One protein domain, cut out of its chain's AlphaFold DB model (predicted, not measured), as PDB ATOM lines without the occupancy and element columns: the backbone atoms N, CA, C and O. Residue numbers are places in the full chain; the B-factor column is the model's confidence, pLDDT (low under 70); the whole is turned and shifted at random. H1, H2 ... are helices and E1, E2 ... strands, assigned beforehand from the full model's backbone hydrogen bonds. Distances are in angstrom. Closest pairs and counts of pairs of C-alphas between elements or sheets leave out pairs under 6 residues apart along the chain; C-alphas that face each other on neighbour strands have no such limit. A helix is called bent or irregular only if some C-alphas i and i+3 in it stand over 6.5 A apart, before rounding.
ATOM      1  N   LYS A   3     148.860 219.198 196.019       49.38
ATOM      2  CA  LYS A   3     148.634 220.061 194.851       49.38
ATOM      3  C   LYS A   3     148.792 221.561 195.154       49.38
ATOM      4  O   LYS A   3     149.365 222.282 194.345       49.38
ATOM      5  N   ASP A   4     148.338 222.014 196.321       53.31
ATOM      6  CA  ASP A   4     148.368 223.435 196.693       53.31
ATOM      7  C   ASP A   4     149.790 223.895 197.040       53.31
ATOM      8  O   ASP A   4     150.183 224.998 196.677       53.31
ATOM      9  N   GLN A   5     150.596 223.021 197.654       57.50
ATOM     10  CA  GLN A   5     152.006 223.291 197.973       57.50
ATOM     11  C   GLN A   5     152.871 223.372 196.706       57.50
ATOM     12  O   GLN A   5     153.739 224.237 196.598       57.50
ATOM     13  N   TYR A   6     152.585 222.531 195.707       55.12
ATOM     14  CA  TYR A   6     153.235 222.599 194.394       55.12
ATOM     15  C   TYR A   6     152.832 223.852 193.608       55.12
ATOM     16  O   TYR A   6     153.688 224.504 193.014       55.12
ATOM     17  N   ASN A   7     151.553 224.234 193.654       56.00
ATOM     18  CA  ASN A   7     151.087 225.486 193.056       56.00
ATOM     19  C   ASN A   7     151.693 226.717 193.749       56.00
ATOM     20  O   ASN A   7     151.941 227.726 193.092       56.00
ATOM     21  N   GLN A   8     151.955 226.643 195.058       57.19
ATOM     22  CA  GLN A   8     152.612 227.709 195.809       57.19
ATOM     23  C   GLN A   8     154.096 227.843 195.431       57.19
ATOM     24  O   GLN A   8     154.550 228.962 195.232       57.19
ATOM     25  N   MET A   9     154.822 226.734 195.227       54.03
ATOM     26  CA  MET A   9     156.187 226.750 194.669       54.03
ATOM     27  C   MET A   9     156.233 227.273 193.228       54.03
ATOM     28  O   MET A   9     157.121 228.045 192.887       54.03
ATOM     29  N   TYR A  10     155.274 226.883 192.385       51.00
ATOM     30  CA  TYR A  10     155.208 227.334 190.991       51.00
ATOM     31  C   TYR A  10     154.962 228.849 190.860       51.00
ATOM     32  O   TYR A  10     155.389 229.464 189.883       51.00
ATOM     33  N   ASN A  11     154.292 229.454 191.848       53.81
ATOM     34  CA  ASN A  11     153.897 230.865 191.842       53.81
ATOM     35  C   ASN A  11     154.756 231.778 192.741       53.81
ATOM     36  O   ASN A  11     154.501 232.982 192.774       53.81
ATOM     37  N   HIS A  12     155.753 231.250 193.461       46.88
ATOM     38  CA  HIS A  12     156.680 232.061 194.260       46.88
ATOM     39  C   HIS A  12     157.865 232.522 193.386       46.88
ATOM     40  O   HIS A  12     158.501 231.701 192.729       46.88
ATOM     41  N   ASP A  13     158.141 233.830 193.353       47.75
ATOM     42  CA  ASP A  13     159.286 234.480 192.679       47.75
ATOM     43  C   ASP A  13     159.446 234.181 191.174       47.75
ATOM     44  O   ASP A  13     160.357 233.502 190.692       47.75
ATOM     45  N   ASN A  14     158.506 234.765 190.428       51.25
ATOM     46  CA  ASN A  14     158.010 234.397 189.100       51.25
ATOM     47  C   ASN A  14     158.955 234.438 187.863       51.25
ATOM     48  O   ASN A  14     158.454 234.198 186.763       51.25
ATOM     49  N   PRO A  15     160.279 234.679 187.958       55.09
ATOM     50  CA  PRO A  15     161.219 234.209 186.925       55.09
ATOM     51  C   PRO A  15     162.192 233.127 187.421       55.09
ATOM     52  O   PRO A  15     162.565 232.237 186.659       55.09
ATOM     53  N   VAL A  16     162.596 233.166 188.693       55.31
ATOM     54  CA  VAL A  16     163.689 232.328 189.216       55.31
ATOM     55  C   VAL A  16     163.199 230.916 189.515       55.31
ATOM     56  O   VAL A  16     163.847 229.948 189.117       55.31
ATOM     57  N   GLY A  17     162.020 230.775 190.131       53.44
ATOM     58  CA  GLY A  17     161.445 229.463 190.453       53.44
ATOM     59  C   GLY A  17     161.151 228.619 189.207       53.44
ATOM     60  O   GLY A  17     161.408 227.412 189.184       53.44
ATOM     61  N   LYS A  18     160.692 229.261 188.125       57.84
ATOM     62  CA  LYS A  18     160.422 228.601 186.838       57.84
ATOM     63  C   LYS A  18     161.699 228.125 186.160       57.84
ATOM     64  O   LYS A  18     161.746 226.972 185.747       57.84
ATOM     65  N   VAL A  19     162.733 228.967 186.102       58.94
ATOM     66  CA  VAL A  19     164.040 228.602 185.529       58.94
ATOM     67  C   VAL A  19     164.700 227.489 186.337       58.94
ATOM     68  O   VAL A  19     165.174 226.513 185.762       58.94
ATOM     69  N   PHE A  20     164.673 227.584 187.667       59.12
ATOM     70  CA  PHE A  20     165.218 226.548 188.540       59.12
ATOM     71  C   PHE A  20     164.505 225.205 188.346       59.12
ATOM     72  O   PHE A  20     165.148 224.165 188.217       59.12
ATOM     73  N   THR A  21     163.172 225.215 188.265       59.94
ATOM     74  CA  THR A  21     162.422 223.966 188.100       59.94
ATOM     75  C   THR A  21     162.519 223.404 186.683       59.94
ATOM     76  O   THR A  21     162.525 222.190 186.489       59.94
ATOM     77  N   TYR A  22     162.670 224.273 185.686       56.12
ATOM     78  CA  TYR A  22     162.967 223.869 184.319       56.12
ATOM     79  C   TYR A  22     164.355 223.225 184.212       56.12
ATOM     80  O   TYR A  22     164.483 222.156 183.618       56.12
ATOM     81  N   MET A  23     165.373 223.787 184.881       59.59
ATOM     82  CA  MET A  23     166.678 223.129 185.014       59.59
ATOM     83  C   MET A  23     166.536 221.764 185.683       59.59
ATOM     84  O   MET A  23     167.041 220.787 185.146       59.59
ATOM     85  N   MET A  24     165.801 221.665 186.798       64.44
ATOM     86  CA  MET A  24     165.541 220.383 187.471       64.44
ATOM     87  C   MET A  24     164.815 219.370 186.580       64.44
ATOM     88  O   MET A  24     165.100 218.180 186.661       64.44
ATOM     89  N   THR A  25     163.910 219.830 185.713       62.59
ATOM     90  CA  THR A  25     163.245 218.978 184.714       62.59
ATOM     91  C   THR A  25     164.254 218.481 183.685       62.59
ATOM     92  O   THR A  25     164.310 217.294 183.400       62.59
ATOM     93  N   THR A  26     165.108 219.376 183.197       61.84
ATOM     94  CA  THR A  26     166.144 219.073 182.204       61.84
ATOM     95  C   THR A  26     167.154 218.049 182.733       61.84
ATOM     96  O   THR A  26     167.525 217.121 182.028       61.84
ATOM     97  N   VAL A  27     167.565 218.163 184.001       63.44
ATOM     98  CA  VAL A  27     168.517 217.220 184.621       63.44
ATOM     99  C   VAL A  27     167.857 215.970 185.213       63.44
ATOM    100  O   VAL A  27     168.540 215.046 185.659       63.44
ATOM    101  N   GLY A  28     166.527 215.934 185.253       62.81
ATOM    102  CA  GLY A  28     165.736 214.919 185.931       62.81
ATOM    103  C   GLY A  28     165.499 213.676 185.081       62.81
ATOM    104  O   GLY A  28     164.368 213.415 184.697       62.81
ATOM    105  N   ALA A  29     166.538 212.882 184.815       63.38
ATOM    106  CA  ALA A  29     166.333 211.534 184.260       63.38
ATOM    107  C   ALA A  29     165.861 210.563 185.352       63.38
ATOM    108  O   ALA A  29     166.407 210.587 186.467       63.38
ATOM    109  N   ALA A  30     164.888 209.707 185.033       60.91
ATOM    110  CA  ALA A  30     164.462 208.635 185.920       60.91
ATOM    111  C   ALA A  30     165.598 207.614 186.116       60.91
ATOM    112  O   ALA A  30     166.370 207.316 185.212       60.91
ATOM    113  N   SER A  31     165.715 207.052 187.321       59.28
ATOM    114  CA  SER A  31     166.751 206.063 187.660       59.28
ATOM    115  C   SER A  31     166.444 204.648 187.145       59.28
ATOM    116  O   SER A  31     167.027 203.672 187.618       59.28
ATOM    117  N   ILE A  32     165.501 204.529 186.210       57.81
ATOM    118  CA  ILE A  32     165.015 203.265 185.665       57.81
ATOM    119  C   ILE A  32     165.723 203.034 184.324       57.81
ATOM    120  O   ILE A  32     165.602 203.872 183.428       57.81
ATOM    121  N   PRO A  33     166.461 201.924 184.161       69.50
ATOM    122  CA  PRO A  33     167.111 201.605 182.896       69.50
ATOM    123  C   PRO A  33     166.117 201.596 181.729       69.50
ATOM    124  O   PRO A  33     165.049 200.994 181.833       69.50
ATOM    125  N   GLY A  34     166.483 202.245 180.622       65.50
ATOM    126  CA  GLY A  34     165.662 202.307 179.408       65.50
ATOM    127  C   GLY A  34     164.568 203.379 179.404       65.50
ATOM    128  O   GLY A  34     163.748 203.370 178.493       65.50
ATOM    129  N   THR A  35     164.542 204.275 180.395       73.75
ATOM    130  CA  THR A  35     163.700 205.482 180.350       73.75
ATOM    131  C   THR A  35     164.392 206.606 179.602       73.75
ATOM    132  O   THR A  35     165.620 206.708 179.633       73.75
ATOM    133  N   HIS A  36     163.595 207.448 178.954       81.12
ATOM    134  CA  HIS A  36     164.091 208.637 178.277       81.12
ATOM    135  C   HIS A  36     164.216 209.783 179.275       81.12
ATOM    136  O   HIS A  36     163.407 209.917 180.198       81.12
ATOM    137  N   THR A  37     165.202 210.656 179.096       79.44
ATOM    138  CA  THR A  37     165.199 211.953 179.778       79.44
ATOM    139  C   THR A  37     163.987 212.782 179.321       79.44
ATOM    140  O   THR A  37     163.448 212.555 178.236       79.44
ATOM    141  N   PRO A  38     163.530 213.777 180.101       77.62
ATOM    142  CA  PRO A  38     162.443 214.654 179.666       77.62
ATOM    143  C   PRO A  38     162.691 215.328 178.306       77.62
ATOM    144  O   PRO A  38     161.747 215.489 177.534       77.62
ATOM    145  N   GLY A  39     163.946 215.682 178.005       77.81
ATOM    146  CA  GLY A  39     164.350 216.235 176.711       77.81
ATOM    147  C   GLY A  39     164.285 215.220 175.572       77.81
ATOM    148  O   GLY A  39     163.842 215.560 174.483       77.81
ATOM    149  N   GLU A  40     164.640 213.961 175.823       81.50
ATOM    150  CA  GLU A  40     164.493 212.881 174.837       81.50
ATOM    151  C   GLU A  40     163.020 212.508 174.596       81.50
ATOM    152  O   GLU A  40     162.639 212.207 173.467       81.50
ATOM    153  N   TYR A  41     162.178 212.550 175.637       82.56
ATOM    154  CA  TYR A  41     160.753 212.216 175.537       82.56
ATOM    155  C   TYR A  41     159.961 213.266 174.747       82.56
ATOM    156  O   TYR A  41     159.186 212.922 173.854       82.56
ATOM    157  N   ARG A  42     160.151 214.554 175.063       83.75
ATOM    158  CA  ARG A  42     159.548 215.666 174.316       83.75
ATOM    159  C   ARG A  42     160.534 216.826 174.176       83.75
ATOM    160  O   ARG A  42     160.554 217.717 175.032       83.75
ATOM    161  N   PRO A  43     161.348 216.835 173.108       86.00
ATOM    162  CA  PRO A  43     162.347 217.872 172.911       86.00
ATOM    163  C   PRO A  43     161.720 219.184 172.440       86.00
ATOM    164  O   PRO A  43     160.917 219.227 171.502       86.00
ATOM    165  N   LEU A  44     162.177 220.287 173.025       83.62
ATOM    166  CA  LEU A  44     161.909 221.627 172.537       83.62
ATOM    167  C   LEU A  44     162.558 221.780 171.159       83.62
ATOM    168  O   LEU A  44     163.770 221.616 170.998       83.62
ATOM    169  N   THR A  45     161.731 222.118 170.175       87.38
ATOM    170  CA  THR A  45     162.131 222.293 168.779       87.38
ATOM    171  C   THR A  45     161.806 223.714 168.334       87.38
ATOM    172  O   THR A  45     160.705 224.205 168.582       87.38
ATOM    173  N   PHE A  46     162.741 224.378 167.659       86.56
ATOM    174  CA  PHE A  46     162.519 225.695 167.065       86.56
ATOM    175  C   PHE A  46     162.981 225.713 165.613       86.56
ATOM    176  O   PHE A  46     163.953 225.063 165.244       86.56
ATOM    177  N   GLY A  47     162.268 226.438 164.762       86.44
ATOM    178  CA  GLY A  47     162.512 226.413 163.329       86.44
ATOM    179  C   GLY A  47     161.389 227.066 162.554       86.44
ATOM    180  O   GLY A  47     160.459 227.623 163.142       86.44
ATOM    181  N   GLY A  48     161.477 226.988 161.234       85.31
ATOM    182  CA  GLY A  48     160.474 227.558 160.354       85.31
ATOM    183  C   GLY A  48     160.466 226.887 158.995       85.31
ATOM    184  O   GLY A  48     161.474 226.338 158.547       85.31
ATOM    185  N   ASP A  49     159.310 226.972 158.351       91.00
ATOM    186  CA  ASP A  49     159.130 226.558 156.972       91.00
ATOM    187  C   ASP A  49     159.219 227.755 156.033       91.00
ATOM    188  O   ASP A  49     158.691 228.834 156.321       91.00
ATOM    189  N   VAL A  50     159.806 227.530 154.864       88.00
ATOM    190  CA  VAL A  50     159.824 228.480 153.758       88.00
ATOM    191  C   VAL A  50     159.293 227.792 152.510       88.00
ATOM    192  O   VAL A  50     159.734 226.703 152.150       88.00
ATOM    193  N   ASP A  51     158.354 228.449 151.834       90.12
ATOM    194  CA  ASP A  51     157.862 228.008 150.535       90.12
ATOM    195  C   ASP A  51     158.760 228.600 149.436       90.12
ATOM    196  O   ASP A  51     158.865 229.820 149.279       90.12
ATOM    197  N   VAL A  52     159.427 227.734 148.679       88.31
ATOM    198  CA  VAL A  52     160.338 228.090 147.591       88.31
ATOM    199  C   VAL A  52     159.664 227.761 146.255       88.31
ATOM    200  O   VAL A  52     159.312 226.604 146.012       88.31
ATOM    201  N   PRO A  53     159.465 228.742 145.359       86.25
ATOM    202  CA  PRO A  53     158.941 228.461 144.030       86.25
ATOM    203  C   PRO A  53     159.972 227.669 143.216       86.25
ATOM    204  O   PRO A  53     161.144 228.042 143.141       86.25
ATOM    205  N   VAL A  54     159.524 226.593 142.571       88.12
ATOM    206  CA  VAL A  54     160.326 225.771 141.654       88.12
ATOM    207  C   VAL A  54     159.640 225.696 140.291       88.12
ATOM    208  O   VAL A  54     158.461 226.007 140.154       88.12
ATOM    209  N   ALA A  55     160.369 225.285 139.250       86.44
ATOM    210  CA  ALA A  55     159.904 225.376 137.858       86.44
ATOM    211  C   ALA A  55     158.541 224.705 137.570       86.44
ATOM    212  O   ALA A  55     157.884 225.063 136.598       86.44
ATOM    213  N   ILE A  56     158.122 223.741 138.396       85.62
ATOM    214  CA  ILE A  56     156.905 222.935 138.206       85.62
ATOM    215  C   ILE A  56     155.970 222.920 139.432       85.62
ATOM    216  O   ILE A  56     155.100 222.053 139.535       85.62
ATOM    217  N   GLY A  57     156.137 223.849 140.378       89.19
ATOM    218  CA  GLY A  57     155.348 223.860 141.612       89.19
ATOM    219  C   GLY A  57     155.956 224.704 142.725       89.19
ATOM    220  O   GLY A  57     156.757 225.604 142.483       89.19
ATOM    221  N   THR A  58     155.594 224.372 143.958       89.62
ATOM    222  CA  THR A  58     156.152 224.987 145.166       89.62
ATOM    223  C   THR A  58     156.756 223.900 146.039       89.62
ATOM    224  O   THR A  58     156.095 222.905 146.338       89.62
ATOM    225  N   GLU A  59     157.998 224.097 146.462       88.62
ATOM    226  CA  GLU A  59     158.673 223.244 147.435       88.62
ATOM    227  C   GLU A  59     158.577 223.897 148.810       88.62
ATOM    228  O   GLU A  59     159.056 225.015 148.995       88.62
ATOM    229  N   ARG A  60     157.972 223.225 149.789       89.38
ATOM    230  CA  ARG A  60     158.036 223.673 151.182       89.38
ATOM    231  C   ARG A  60     159.258 223.052 151.834       89.38
ATOM    232  O   ARG A  60     159.349 221.832 151.870       89.38
ATOM    233  N   VAL A  61     160.160 223.872 152.360       88.25
ATOM    234  CA  VAL A  61     161.362 223.421 153.073       88.25
ATOM    235  C   VAL A  61     161.277 223.870 154.527       88.25
ATOM    236  O   VAL A  61     161.219 225.068 154.798       88.25
ATOM    237  N   GLY A  62     161.274 222.916 155.453       89.75
ATOM    238  CA  GLY A  62     161.309 223.132 156.896       89.75
ATOM    239  C   GLY A  62     162.717 222.925 157.442       89.75
ATOM    240  O   GLY A  62     163.365 221.924 157.136       89.75
ATOM    241  N   VAL A  63     163.207 223.861 158.258       88.12
ATOM    242  CA  VAL A  63     164.460 223.695 159.011       88.12
ATOM    243  C   VAL A  63     164.159 223.843 160.491       88.12
ATOM    244  O   VAL A  63     163.755 224.916 160.948       88.12
ATOM    245  N   HIS A  64     164.387 222.769 161.240       90.19
ATOM    246  CA  HIS A  64     164.082 222.675 162.659       90.19
ATOM    247  C   HIS A  64     165.315 222.251 163.452       90.19
ATOM    248  O   HIS A  64     165.930 221.224 163.183       90.19
ATOM    249  N   VAL A  65     165.672 223.035 164.463       87.25
ATOM    250  CA  VAL A  65     166.677 222.678 165.461       87.25
ATOM    251  C   VAL A  65     165.958 222.028 166.630       87.25
ATOM    252  O   VAL A  65     165.085 222.634 167.253       87.25
ATOM    253  N   VAL A  66     166.331 220.790 166.919       88.56
ATOM    254  CA  VAL A  66     165.836 220.031 168.061       88.56
ATOM    255  C   VAL A  66     166.882 220.102 169.164       88.56
ATOM    256  O   VAL A  66     168.069 219.869 168.925       88.56
ATOM    257  N   THR A  67     166.437 220.469 170.361       83.75
ATOM    258  CA  THR A  67     167.311 220.665 171.519       83.75
ATOM    259  C   THR A  67     167.175 219.517 172.518       83.75
ATOM    260  O   THR A  67     166.113 218.898 172.581       83.75
ATOM    261  N   PRO A  68     168.185 219.290 173.376       79.31
ATOM    262  CA  PRO A  68     168.055 218.404 174.535       79.31
ATOM    263  C   PRO A  68     167.158 218.951 175.648       79.31
ATOM    264  O   PRO A  68     167.020 218.331 176.703       79.31
ATOM    265  N   LEU A  69     166.598 220.149 175.480       82.19
ATOM    266  CA  LEU A  69     165.761 220.755 176.497       82.19
ATOM    267  C   LEU A  69     164.325 220.247 176.339       82.19
ATOM    268  O   LEU A  69     163.835 220.175 175.215       82.19
ATOM    269  N   PRO A  70     163.621 219.925 177.431       83.19
ATOM    270  CA  PRO A  70     162.231 219.501 177.355       83.19
ATOM    271  C   PRO A  70     161.325 220.655 176.907       83.19
ATOM    272  O   PRO A  70     161.502 221.804 177.324       83.19
ATOM    273  N   ASP A  71     160.297 220.351 176.117       83.81
ATOM    274  CA  ASP A  71     159.239 221.304 175.745       83.81
ATOM    275  C   ASP A  71     158.267 221.615 176.902       83.81
ATOM    276  O   ASP A  71     157.380 222.463 176.778       83.81
ATOM    277  N   PHE A  72     158.460 220.960 178.050       76.31
ATOM    278  CA  PHE A  72     157.580 221.017 179.206       76.31
ATOM    279  C   PHE A  72     158.329 221.211 180.524       76.31
ATOM    280  O   PHE A  72     159.547 221.072 180.627       76.31
ATOM    281  N   ASN A  73     157.566 221.515 181.576       73.69
ATOM    282  CA  ASN A  73     158.076 221.647 182.935       73.69
ATOM    283  C   ASN A  73     157.446 220.584 183.848       73.69
ATOM    284  O   ASN A  73     156.222 220.464 183.898       73.69
ATOM    285  N   ILE A  74     158.259 219.859 184.625       69.06
ATOM    286  CA  ILE A  74     157.811 218.778 185.521       69.06
ATOM    287  C   ILE A  74     156.860 219.254 186.634       69.06
ATOM    288  O   ILE A  74     156.167 218.448 187.270       69.06
ATOM    289  N   THR A  75     156.801 220.565 186.901       71.25
ATOM    290  CA  THR A  75     155.803 221.142 187.817       71.25
ATOM    291  C   THR A  75     154.395 221.115 187.259       71.25
ATOM    292  O   THR A  75     153.450 221.112 188.049       71.25
ATOM    293  N   ASN A  76     154.228 221.080 185.933       79.56
ATOM    294  CA  ASN A  76     152.918 220.880 185.341       79.56
ATOM    295  C   ASN A  76     152.468 219.445 185.630       79.56
ATOM    296  O   ASN A  76     153.090 218.469 185.212       79.56
ATOM    297  N   ALA A  77     151.377 219.320 186.384       74.75
ATOM    298  CA  ALA A  77     150.864 218.025 186.796       74.75
ATOM    299  C   ALA A  77     150.461 217.152 185.599       74.75
ATOM    300  O   ALA A  77     150.691 215.950 185.652       74.75
ATOM    301  N   GLN A  78     149.888 217.740 184.546       82.62
ATOM    302  CA  GLN A  78     149.436 216.999 183.372       82.62
ATOM    303  C   GLN A  78     150.623 216.444 182.584       82.62
ATOM    304  O   GLN A  78     150.657 215.251 182.303       82.62
ATOM    305  N   ASP A  79     151.618 217.287 182.304       79.56
ATOM    306  CA  ASP A  79     152.826 216.888 181.573       79.56
ATOM    307  C   ASP A  79     153.623 215.823 182.329       79.56
ATOM    308  O   ASP A  79     154.085 214.841 181.753       79.56
ATOM    309  N   ARG A  80     153.734 215.974 183.653       81.44
ATOM    310  CA  ARG A  80     154.378 214.964 184.493       81.44
ATOM    311  C   ARG A  80     153.633 213.631 184.453       81.44
ATOM    312  O   ARG A  80     154.280 212.590 184.396       81.44
ATOM    313  N   TRP A  81     152.303 213.641 184.529       82.38
ATOM    314  CA  TRP A  81     151.516 212.406 184.464       82.38
ATOM    315  C   TRP A  81     151.609 211.730 183.099       82.38
ATOM    316  O   TRP A  81     151.675 210.503 183.054       82.38
ATOM    317  N   ASP A  82     151.661 212.509 182.021       87.56
ATOM    318  CA  ASP A  82     151.886 212.002 180.670       87.56
ATOM    319  C   ASP A  82     153.233 211.270 180.567       87.56
ATOM    320  O   ASP A  82     153.258 210.082 180.250       87.56
ATOM    321  N   TYR A  83     154.325 211.929 180.973       81.75
ATOM    322  CA  TYR A  83     155.664 211.330 181.011       81.75
ATOM    323  C   TYR A  83     155.710 210.059 181.873       81.75
ATOM    324  O   TYR A  83     156.257 209.032 181.468       81.75
ATOM    325  N   VAL A  84     155.084 210.083 183.056       81.75
ATOM    326  CA  VAL A  84     155.071 208.905 183.930       81.75
ATOM    327  C   VAL A  84     154.348 207.729 183.273       81.75
ATOM    328  O   VAL A  84     154.848 206.606 183.318       81.75
ATOM    329  N   THR A  85     153.187 207.986 182.672       87.50
ATOM    330  CA  THR A  85     152.289 206.949 182.146       87.50
ATOM    331  C   THR A  85     152.802 206.340 180.847       87.50
ATOM    332  O   THR A  85     152.636 205.138 180.645       87.50
ATOM    333  N   HIS A  86     153.424 207.142 179.985       89.88
ATOM    334  CA  HIS A  86     153.823 206.707 178.648       89.88
ATOM    335  C   HIS A  86     155.296 206.305 178.532       89.88
ATOM    336  O   HIS A  86     155.618 205.536 177.630       89.88
ATOM    337  N   ASP A  87     156.167 206.746 179.443       86.75
ATOM    338  CA  ASP A  87     157.595 206.400 179.406       86.75
ATOM    339  C   ASP A  87     158.010 205.551 180.614       86.75
ATOM    340  O   ASP A  87     158.319 204.360 180.502       86.75
ATOM    341  N   THR A  88     157.955 206.139 181.812       83.31
ATOM    342  CA  THR A  88     158.613 205.532 182.980       83.31
ATOM    343  C   THR A  88     157.910 204.289 183.524       83.31
ATOM    344  O   THR A  88     158.574 203.323 183.905       83.31
ATOM    345  N   LEU A  89     156.573 204.284 183.571       86.62
ATOM    346  CA  LEU A  89     155.808 203.159 184.098       86.62
ATOM    347  C   LEU A  89     155.925 201.923 183.187       86.62
ATOM    348  O   LEU A  89     156.237 200.852 183.716       86.62
ATOM    349  N   PRO A  90     155.750 202.031 181.855       89.44
ATOM    350  CA  PRO A  90     155.989 200.911 180.951       89.44
ATOM    351  C   PRO A  90     157.422 200.373 181.037       89.44
ATOM    352  O   PRO A  90     157.611 199.158 181.116       89.44
ATOM    353  N   ALA A  91     158.434 201.247 181.103       85.44
ATOM    354  CA  ALA A  91     159.831 200.831 181.250       85.44
ATOM    355  C   ALA A  91     160.072 200.065 182.561       85.44
ATOM    356  O   ALA A  91     160.742 199.032 182.573       85.44
ATOM    357  N   TYR A  92     159.471 200.516 183.665       83.31
ATOM    358  CA  TYR A  92     159.541 199.811 184.942       83.31
ATOM    359  C   TYR A  92     158.869 198.436 184.893       83.31
ATOM    360  O   TYR A  92     159.420 197.452 185.388       83.31
ATOM    361  N   GLN A  93     157.684 198.349 184.285       88.75
ATOM    362  CA  GLN A  93     156.978 197.079 184.110       88.75
ATOM    363  C   GLN A  93     157.804 196.104 183.269       88.75
ATOM    364  O   GLN A  93     157.923 194.937 183.637       88.75
ATOM    365  N   LYS A  94     158.435 196.599 182.202       89.25
ATOM    366  CA  LYS A  94     159.350 195.819 181.372       89.25
ATOM    367  C   LYS A  94     160.570 195.338 182.158       89.25
ATOM    368  O   LYS A  94     160.901 194.163 182.095       89.25
ATOM    369  N   LEU A  95     161.182 196.196 182.977       87.69
ATOM    370  CA  LEU A  95     162.295 195.807 183.848       87.69
ATOM    371  C   LEU A  95     161.901 194.682 184.819       87.69
ATOM    372  O   LEU A  95     162.671 193.747 185.021       87.69
ATOM    373  N   LEU A  96     160.706 194.753 185.411       89.12
ATOM    374  CA  LEU A  96     160.203 193.705 186.305       89.12
ATOM    375  C   LEU A  96     159.956 192.374 185.584       89.12
ATOM    376  O   LEU A  96     160.134 191.322 186.195       89.12
ATOM    377  N   GLN A  97     159.524 192.425 184.323       91.62
ATOM    378  CA  GLN A  97     159.253 191.241 183.506       91.62
ATOM    379  C   GLN A  97     160.545 190.603 182.985       91.62
ATOM    380  O   GLN A  97     160.743 189.401 183.153       91.62
ATOM    381  N   ASP A  98     161.428 191.411 182.399       93.31
ATOM    382  CA  ASP A  98     162.601 190.940 181.661       93.31
ATOM    383  C   ASP A  98     163.815 190.715 182.580       93.31
ATOM    384  O   ASP A  98     164.604 189.790 182.372       93.31
ATOM    385  N   HIS A  99     163.971 191.540 183.622       90.88
ATOM    386  CA  HIS A  99     165.145 191.548 184.504       90.88
ATOM    387  C   HIS A  99     164.771 191.685 185.995       90.88
ATOM    388  O   HIS A  99     165.203 192.627 186.676       90.88
ATOM    389  N   PRO A 100     164.009 190.732 186.563       90.06
ATOM    390  CA  PRO A 100     163.506 190.823 187.935       90.06
ATOM    391  C   PRO A 100     164.615 190.908 188.993       90.06
ATOM    392  O   PRO A 100     164.455 191.597 190.002       90.06
ATOM    393  N   ASP A 101     165.756 190.253 188.775       92.56
ATOM    394  CA  ASP A 101     166.881 190.308 189.714       92.56
ATOM    395  C   ASP A 101     167.564 191.680 189.718       92.56
ATOM    396  O   ASP A 101     167.903 192.196 190.784       92.56
ATOM    397  N   GLN A 102     167.674 192.324 188.553       87.12
ATOM    398  CA  GLN A 102     168.162 193.698 188.449       87.12
ATOM    399  C   GLN A 102     167.198 194.674 189.136       87.12
ATOM    400  O   GLN A 102     167.634 195.550 189.885       87.12
ATOM    401  N   ALA A 103     165.885 194.499 188.951       86.75
ATOM    402  CA  ALA A 103     164.885 195.305 189.646       86.75
ATOM    403  C   ALA A 103     165.007 195.172 191.174       86.75
ATOM    404  O   ALA A 103     165.000 196.176 191.889       86.75
ATOM    405  N   ARG A 104     165.184 193.945 191.685       86.50
ATOM    406  CA  ARG A 104     165.408 193.691 193.118       86.50
ATOM    407  C   ARG A 104     166.675 194.360 193.631       86.50
ATOM    408  O   ARG A 104     166.620 194.978 194.688       86.50
ATOM    409  N   GLN A 105     167.784 194.265 192.899       86.94
ATOM    410  CA  GLN A 105     169.036 194.927 193.274       86.94
ATOM    411  C   GLN A 105     168.857 196.437 193.377       86.94
ATOM    412  O   GLN A 105     169.234 197.023 194.387       86.94
ATOM    413  N   ILE A 106     168.212 197.049 192.380       83.00
ATOM    414  CA  ILE A 106     167.904 198.478 192.398       83.00
ATOM    415  C   ILE A 106     167.093 198.807 193.652       83.00
ATOM    416  O   ILE A 106     167.477 199.703 194.402       83.00
ATOM    417  N   ILE A 107     165.982 198.106 193.911       85.25
ATOM    418  CA  ILE A 107     165.106 198.325 195.083       85.25
ATOM    419  C   ILE A 107     165.861 198.146 196.406       85.25
ATOM    420  O   ILE A 107     165.633 198.918 197.335       85.25
ATOM    421  N   ALA A 108     166.769 197.174 196.477       89.44
ATOM    422  CA  ALA A 108     167.573 196.889 197.658       89.44
ATOM    423  C   ALA A 108     168.688 197.919 197.913       89.44
ATOM    424  O   ALA A 108     169.238 197.934 199.015       89.44
ATOM    425  N   THR A 109     169.024 198.783 196.946       87.19
ATOM    426  CA  THR A 109     170.035 199.830 197.135       87.19
ATOM    427  C   THR A 109     169.639 200.757 198.292       87.19
ATOM    428  O   THR A 109     168.542 201.330 198.255       87.19
ATOM    429  N   PRO A 110     170.526 200.975 199.285       90.19
ATOM    430  CA  PRO A 110     170.275 201.900 200.382       90.19
ATOM    431  C   PRO A 110     169.861 203.290 199.890       90.19
ATOM    432  O   PRO A 110     170.388 203.818 198.907       90.19
ATOM    433  N   VAL A 111     168.916 203.915 200.594       83.44
ATOM    434  CA  VAL A 111     168.380 205.235 200.220       83.44
ATOM    435  C   VAL A 111     169.488 206.289 200.175       83.44
ATOM    436  O   VAL A 111     169.488 207.144 199.294       83.44
ATOM    437  N   GLN A 112     170.456 206.209 201.087       83.62
ATOM    438  CA  GLN A 112     171.610 207.102 201.151       83.62
ATOM    439  C   GLN A 112     172.450 207.020 199.874       83.62
ATOM    440  O   GLN A 112     172.800 208.055 199.307       83.62
ATOM    441  N   ASP A 113     172.698 205.807 199.382       84.81
ATOM    442  CA  ASP A 113     173.466 205.578 198.158       84.81
ATOM    443  C   ASP A 113     172.691 206.060 196.932       84.81
ATOM    444  O   ASP A 113     173.250 206.727 196.063       84.81
ATOM    445  N   ARG A 114     171.373 205.822 196.896       79.69
ATOM    446  CA  ARG A 114     170.493 206.354 195.844       79.69
ATOM    447  C   ARG A 114     170.513 207.881 195.812       79.69
ATOM    448  O   ARG A 114     170.628 208.464 194.739       79.69
ATOM    449  N   ILE A 115     170.440 208.539 196.968       81.69
ATOM    450  CA  ILE A 115     170.549 210.000 197.056       81.69
ATOM    451  C   ILE A 115     171.922 210.450 196.556       81.69
ATOM    452  O   ILE A 115     171.994 211.382 195.760       81.69
ATOM    453  N   ALA A 116     173.003 209.792 196.983       84.19
ATOM    454  CA  ALA A 116     174.358 210.136 196.563       84.19
ATOM    455  C   ALA A 116     174.544 210.026 195.040       84.19
ATOM    456  O   ALA A 116     175.098 210.940 194.435       84.19
ATOM    457  N   GLN A 117     174.014 208.971 194.419       81.00
ATOM    458  CA  GLN A 117     174.037 208.766 192.965       81.00
ATOM    459  C   GLN A 117     173.191 209.797 192.205       81.00
ATOM    460  O   GLN A 117     173.518 210.155 191.079       81.00
ATOM    461  N   GLN A 118     172.111 210.291 192.815       78.69
ATOM    462  CA  GLN A 118     171.216 211.279 192.208       78.69
ATOM    463  C   GLN A 118     171.613 212.733 192.496       78.69
ATOM    464  O   GLN A 118     170.979 213.658 191.989       78.69
ATOM    465  N   ARG A 119     172.673 212.969 193.280       81.38
ATOM    466  CA  ARG A 119     173.193 214.320 193.505       81.38
ATOM    467  C   ARG A 119     173.707 214.923 192.206       81.38
ATOM    468  O   ARG A 119     174.425 214.278 191.446       81.38
ATOM    469  N   LEU A 120     173.438 216.216 192.029       75.00
ATOM    470  CA  LEU A 120     173.909 216.970 190.868       75.00
ATOM    471  C   LEU A 120     175.428 216.862 190.688       75.00
ATOM    472  O   LEU A 120     175.883 216.677 189.573       75.00
ATOM    473  N   SER A 121     176.213 216.878 191.770       80.44
ATOM    474  CA  SER A 121     177.673 216.719 191.699       80.44
ATOM    475  C   SER A 121     178.121 215.400 191.059       80.44
ATOM    476  O   SER A 121     179.158 215.370 190.408       80.44
ATOM    477  N   ALA A 122     177.360 214.318 191.248       81.12
ATOM    478  CA  ALA A 122     177.653 213.014 190.657       81.12
ATOM    479  C   ALA A 122     177.140 212.911 189.212       81.12
ATOM    480  O   ALA A 122     177.765 212.260 188.381       81.12
ATOM    481  N   ARG A 123     176.016 213.571 188.906       80.31
ATOM    482  CA  ARG A 123     175.358 213.514 187.593       80.31
ATOM    483  C   ARG A 123     175.849 214.558 186.589       80.31
ATOM    484  O   ARG A 123     175.659 214.373 185.391       80.31
ATOM    485  N   TRP A 124     176.451 215.650 187.063       77.94
ATOM    486  CA  TRP A 124     176.809 216.815 186.250       77.94
ATOM    487  C   TRP A 124     177.655 216.492 185.011       77.94
ATOM    488  O   TRP A 124     177.339 217.048 183.965       77.94
ATOM    489  N   PRO A 125     178.668 215.600 185.062       79.69
ATOM    490  CA  PRO A 125     179.459 215.283 183.874       79.69
ATOM    491  C   PRO A 125     178.615 214.742 182.712       79.69
ATOM    492  O   PRO A 125     178.732 215.253 181.605       79.69
ATOM    493  N   GLY A 126     177.721 213.782 182.979       76.25
ATOM    494  CA  GLY A 126     176.831 213.224 181.953       76.25
ATOM    495  C   GLY A 126     175.790 214.237 181.479       76.25
ATOM    496  O   GLY A 126     175.611 214.426 180.286       76.25
ATOM    497  N   ILE A 127     175.193 214.989 182.412       74.88
ATOM    498  CA  ILE A 127     174.264 216.083 182.079       74.88
ATOM    499  C   ILE A 127     174.919 217.101 181.136       74.88
ATOM    500  O   ILE A 127     174.287 217.567 180.193       74.88
ATOM    501  N   ALA A 128     176.171 217.482 181.399       77.31
ATOM    502  CA  ALA A 128     176.891 218.440 180.572       77.31
ATOM    503  C   ALA A 128     177.208 217.869 179.183       77.31
ATOM    504  O   ALA A 128     177.129 218.600 178.201       77.31
ATOM    505  N   GLU A 129     177.548 216.584 179.093       78.69
ATOM    506  CA  GLU A 129     177.784 215.900 177.819       78.69
ATOM    507  C   GLU A 129     176.520 215.869 176.947       78.69
ATOM    508  O   GLU A 129     176.557 216.311 175.793       78.69
ATOM    509  N   ASP A 130     175.394 215.449 177.525       75.06
ATOM    510  CA  ASP A 130     174.104 215.370 176.833       75.06
ATOM    511  C   ASP A 130     173.633 216.769 176.384       75.06
ATOM    512  O   ASP A 130     173.298 216.985 175.216       75.06
ATOM    513  N   LEU A 131     173.709 217.769 177.277       75.06
ATOM    514  CA  LEU A 131     173.236 219.131 177.000       75.06
ATOM    515  C   LEU A 131     174.102 219.931 176.032       75.06
ATOM    516  O   LEU A 131     173.569 220.783 175.320       75.06
ATOM    517  N   LEU A 132     175.421 219.752 176.054       76.19
ATOM    518  CA  LEU A 132     176.331 220.613 175.295       76.19
ATOM    519  C   LEU A 132     176.731 220.014 173.949       76.19
ATOM    520  O   LEU A 132     177.081 220.778 173.052       76.19
ATOM    521  N   TYR A 133     176.697 218.688 173.803       70.06
ATOM    522  CA  TYR A 133     177.322 218.033 172.653       70.06
ATOM    523  C   TYR A 133     176.429 217.036 171.926       70.06
ATOM    524  O   TYR A 133     176.425 217.031 170.697       70.06
ATOM    525  N   LYS A 134     175.716 216.167 172.644       72.38
ATOM    526  CA  LYS A 134     175.207 214.929 172.040       72.38
ATOM    527  C   LYS A 134     173.848 215.066 171.357       72.38
ATOM    528  O   LYS A 134     173.649 214.525 170.274       72.38
ATOM    529  N   ASP A 135     172.939 215.813 171.965       77.94
ATOM    530  CA  ASP A 135     171.512 215.685 171.651       77.94
ATOM    531  C   ASP A 135     170.957 216.848 170.810       77.94
ATOM    532  O   ASP A 135     169.776 216.882 170.454       77.94
ATOM    533  N   TRP A 136     171.823 217.789 170.423       83.56
ATOM    534  CA  TRP A 136     171.494 218.818 169.440       83.56
ATOM    535  C   TRP A 136     171.481 218.225 168.038       83.56
ATOM    536  O   TRP A 136     172.495 217.727 167.552       83.56
ATOM    537  N   HIS A 137     170.350 218.335 167.348       87.56
ATOM    538  CA  HIS A 137     170.247 217.867 165.971       87.56
ATOM    539  C   HIS A 137     169.393 218.791 165.105       87.56
ATOM    540  O   HIS A 137     168.433 219.409 165.561       87.56
ATOM    541  N   VAL A 138     169.762 218.882 163.827       86.50
ATOM    542  CA  VAL A 138     169.022 219.644 162.819       86.50
ATOM    543  C   VAL A 138     168.175 218.674 162.007       86.50
ATOM    544  O   VAL A 138     168.701 217.735 161.411       86.50
ATOM    545  N   LYS A 139     166.866 218.908 161.980       87.56
ATOM    546  CA  LYS A 139     165.912 218.233 161.102       87.56
ATOM    547  C   LYS A 139     165.606 219.134 159.914       87.56
ATOM    548  O   LYS A 139     165.362 220.330 160.079       87.56
ATOM    549  N   ILE A 140     165.666 218.548 158.725       85.94
ATOM    550  CA  ILE A 140     165.334 219.216 157.469       85.94
ATOM    551  C   ILE A 140     164.214 218.416 156.827       85.94
ATOM    552  O   ILE A 140     164.409 217.252 156.473       85.94
ATOM    553  N   ASP A 141     163.070 219.060 156.664       88.56
ATOM    554  CA  ASP A 141     161.882 218.486 156.052       88.56
ATOM    555  C   ASP A 141     161.637 219.167 154.705       88.56
ATOM    556  O   ASP A 141     161.916 220.355 154.532       88.56
ATOM    557  N   HIS A 142     161.141 218.422 153.724       85.88
ATOM    558  CA  HIS A 142     160.806 218.973 152.418       85.88
ATOM    559  C   HIS A 142     159.528 218.329 151.885       85.88
ATOM    560  O   HIS A 142     159.296 217.131 152.059       85.88
ATOM    561  N   HIS A 143     158.668 219.139 151.281       88.12
ATOM    562  CA  HIS A 143     157.405 218.690 150.724       88.12
ATOM    563  C   HIS A 143     157.088 219.440 149.430       88.12
ATOM    564  O   HIS A 143     156.683 220.607 149.440       88.12
ATOM    565  N   PHE A 144     157.149 218.715 148.317       87.81
ATOM    566  CA  PHE A 144     156.788 219.221 146.999       87.81
ATOM    567  C   PHE A 144     155.270 219.280 146.795       87.81
ATOM    568  O   PHE A 144     154.547 218.323 147.085       87.81
ATOM    569  N   LYS A 145     154.773 220.387 146.235       86.31
ATOM    570  CA  LYS A 145     153.404 220.505 145.717       86.31
ATOM    571  C   LYS A 145     153.431 220.849 144.222       86.31
ATOM    572  O   LYS A 145     153.868 221.951 143.876       86.31
ATOM    573  N   PRO A 146     152.954 219.949 143.340       80.19
ATOM    574  CA  PRO A 146     152.854 220.232 141.912       80.19
ATOM    575  C   PRO A 146     151.810 221.320 141.620       80.19
ATOM    576  O   PRO A 146     150.828 221.463 142.347       80.19
ATOM    577  N   ALA A 147     152.022 222.083 140.544       79.25
ATOM    578  CA  ALA A 147     151.123 223.160 140.108       79.25
ATOM    579  C   ALA A 147     149.933 222.705 139.227       79.25
ATOM    580  O   ALA A 147     149.284 223.553 138.614       79.25
TER     581      ALA A 147
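This is residues 3 to 147 of the 148 residues of an uncharacterized protein of Catenulispora sp. 13_1_20CM_3_70_7 (UniProt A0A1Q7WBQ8). A long, narrow, twisted ribbon of three antiparallel strands, order E1, E2, E3, makes one end of the model and most of its length, and a loose head of helices makes the other end. In the head, H4, H5, H6 and H7 follow one another round a wide open loop with H3 inside it, while H1 and H2 meet in a corner at one side. The printed part has 145 residues, with seven named helices and three named strands in the order H1 H2 H3 E1 E2 H4 H5 H6 H7 E3, and the class is mixed, helices and strands. The whole is loose, with a radius of gyration of the C-alphas of 20.2 A, and spans 68 by 44 by 30 A.

E1 is residues 43 to 54, 32.3 A long; E2 is residues 57 to 70, 36.7 A; E3 is residues 137 to 146, 29.8 A, ending at C-alpha 146 (152.854, 220.232, 141.912). E2 bends by 68 degrees at residue 67. H1 is residues 3 to 11, beginning at C-alpha 3 (148.634, 220.061, 194.851). H2 is residues 16 to 27, 16.5 A, and H3 is residues 38 to 41. H4, residues 77 to 98, was assigned as one helix by its hydrogen bonds but is bent, with C-alphas 86 and 89 6.8 A apart; its arms are H4a, residues 77 to 86, 14.3 A, and H4b, residues 89 to 98, 14.2 A. H5 is residues 100 to 108, H6 residues 111 to 118, and H7 residues 120 to 134, 19.0 A. H7 is irregular, with C-alphas 122 and 125 7.4 A apart.

E1 and E2 form a hairpin, with N 50 and O 61 within hydrogen-bond range at 2.8 A. E2 and E3 are antiparallel, with N 62 and O 141 at 2.8 A. H3 is on the sheet, over E2, at a height over the sheet of 6.1 A; their closest C-alphas, Gly 39 and Pro 70, are 3.9 A apart. H2 only grazes the sheet with residues 22 to 27, its closest C-alphas to E2 being Thr 26 and Leu 69, 6.0 A. H7 only grazes it with residues 130 to 134, its closest to E2 being Leu 131 and Pro 68, 5.8 A. H2 and H3 only just touch, with 3 pairs of C-alphas within 8 A, the closest Thr 26 and Pro 38, 6.3 A. H1 and H2 touch only at the corner, the closest C-alphas being Tyr 10 and Gly 17, 6.6 A. H3 and H4a are close but not clearly touching, at Tyr 41 and Tyr 83, 7.5 A. H4a and H4b stand at a shallow tilt of 25 degrees. H4b and H5 touch only at the corner, and only just, with 3 pairs of C-alphas within 8 A, the closest Leu 96 and Ala 103, 6.0 A. H6 and H7 are close but not clearly touching, at Gln 117 and Arg 123, 7.3 A; H5 and H6 are apart. Every O i to N i+4 pair is within hydrogen-bond range in H1, H2, H4a, H4b, H5 and H6; in H7 8 of 11 are, and H3 is too short for such a pair.

The two C-alphas farthest apart, those of Ala 55 and Pro 110, are 67.6 A apart. Residues 11 to 16 stand free, as do residues 107 to 113, of which 111 to 113 belong to H6. The printed part has no cut and no long link. The mean pLDDT of the printed part is 77.9; residues 3 to 34 and residue 74 are under 70.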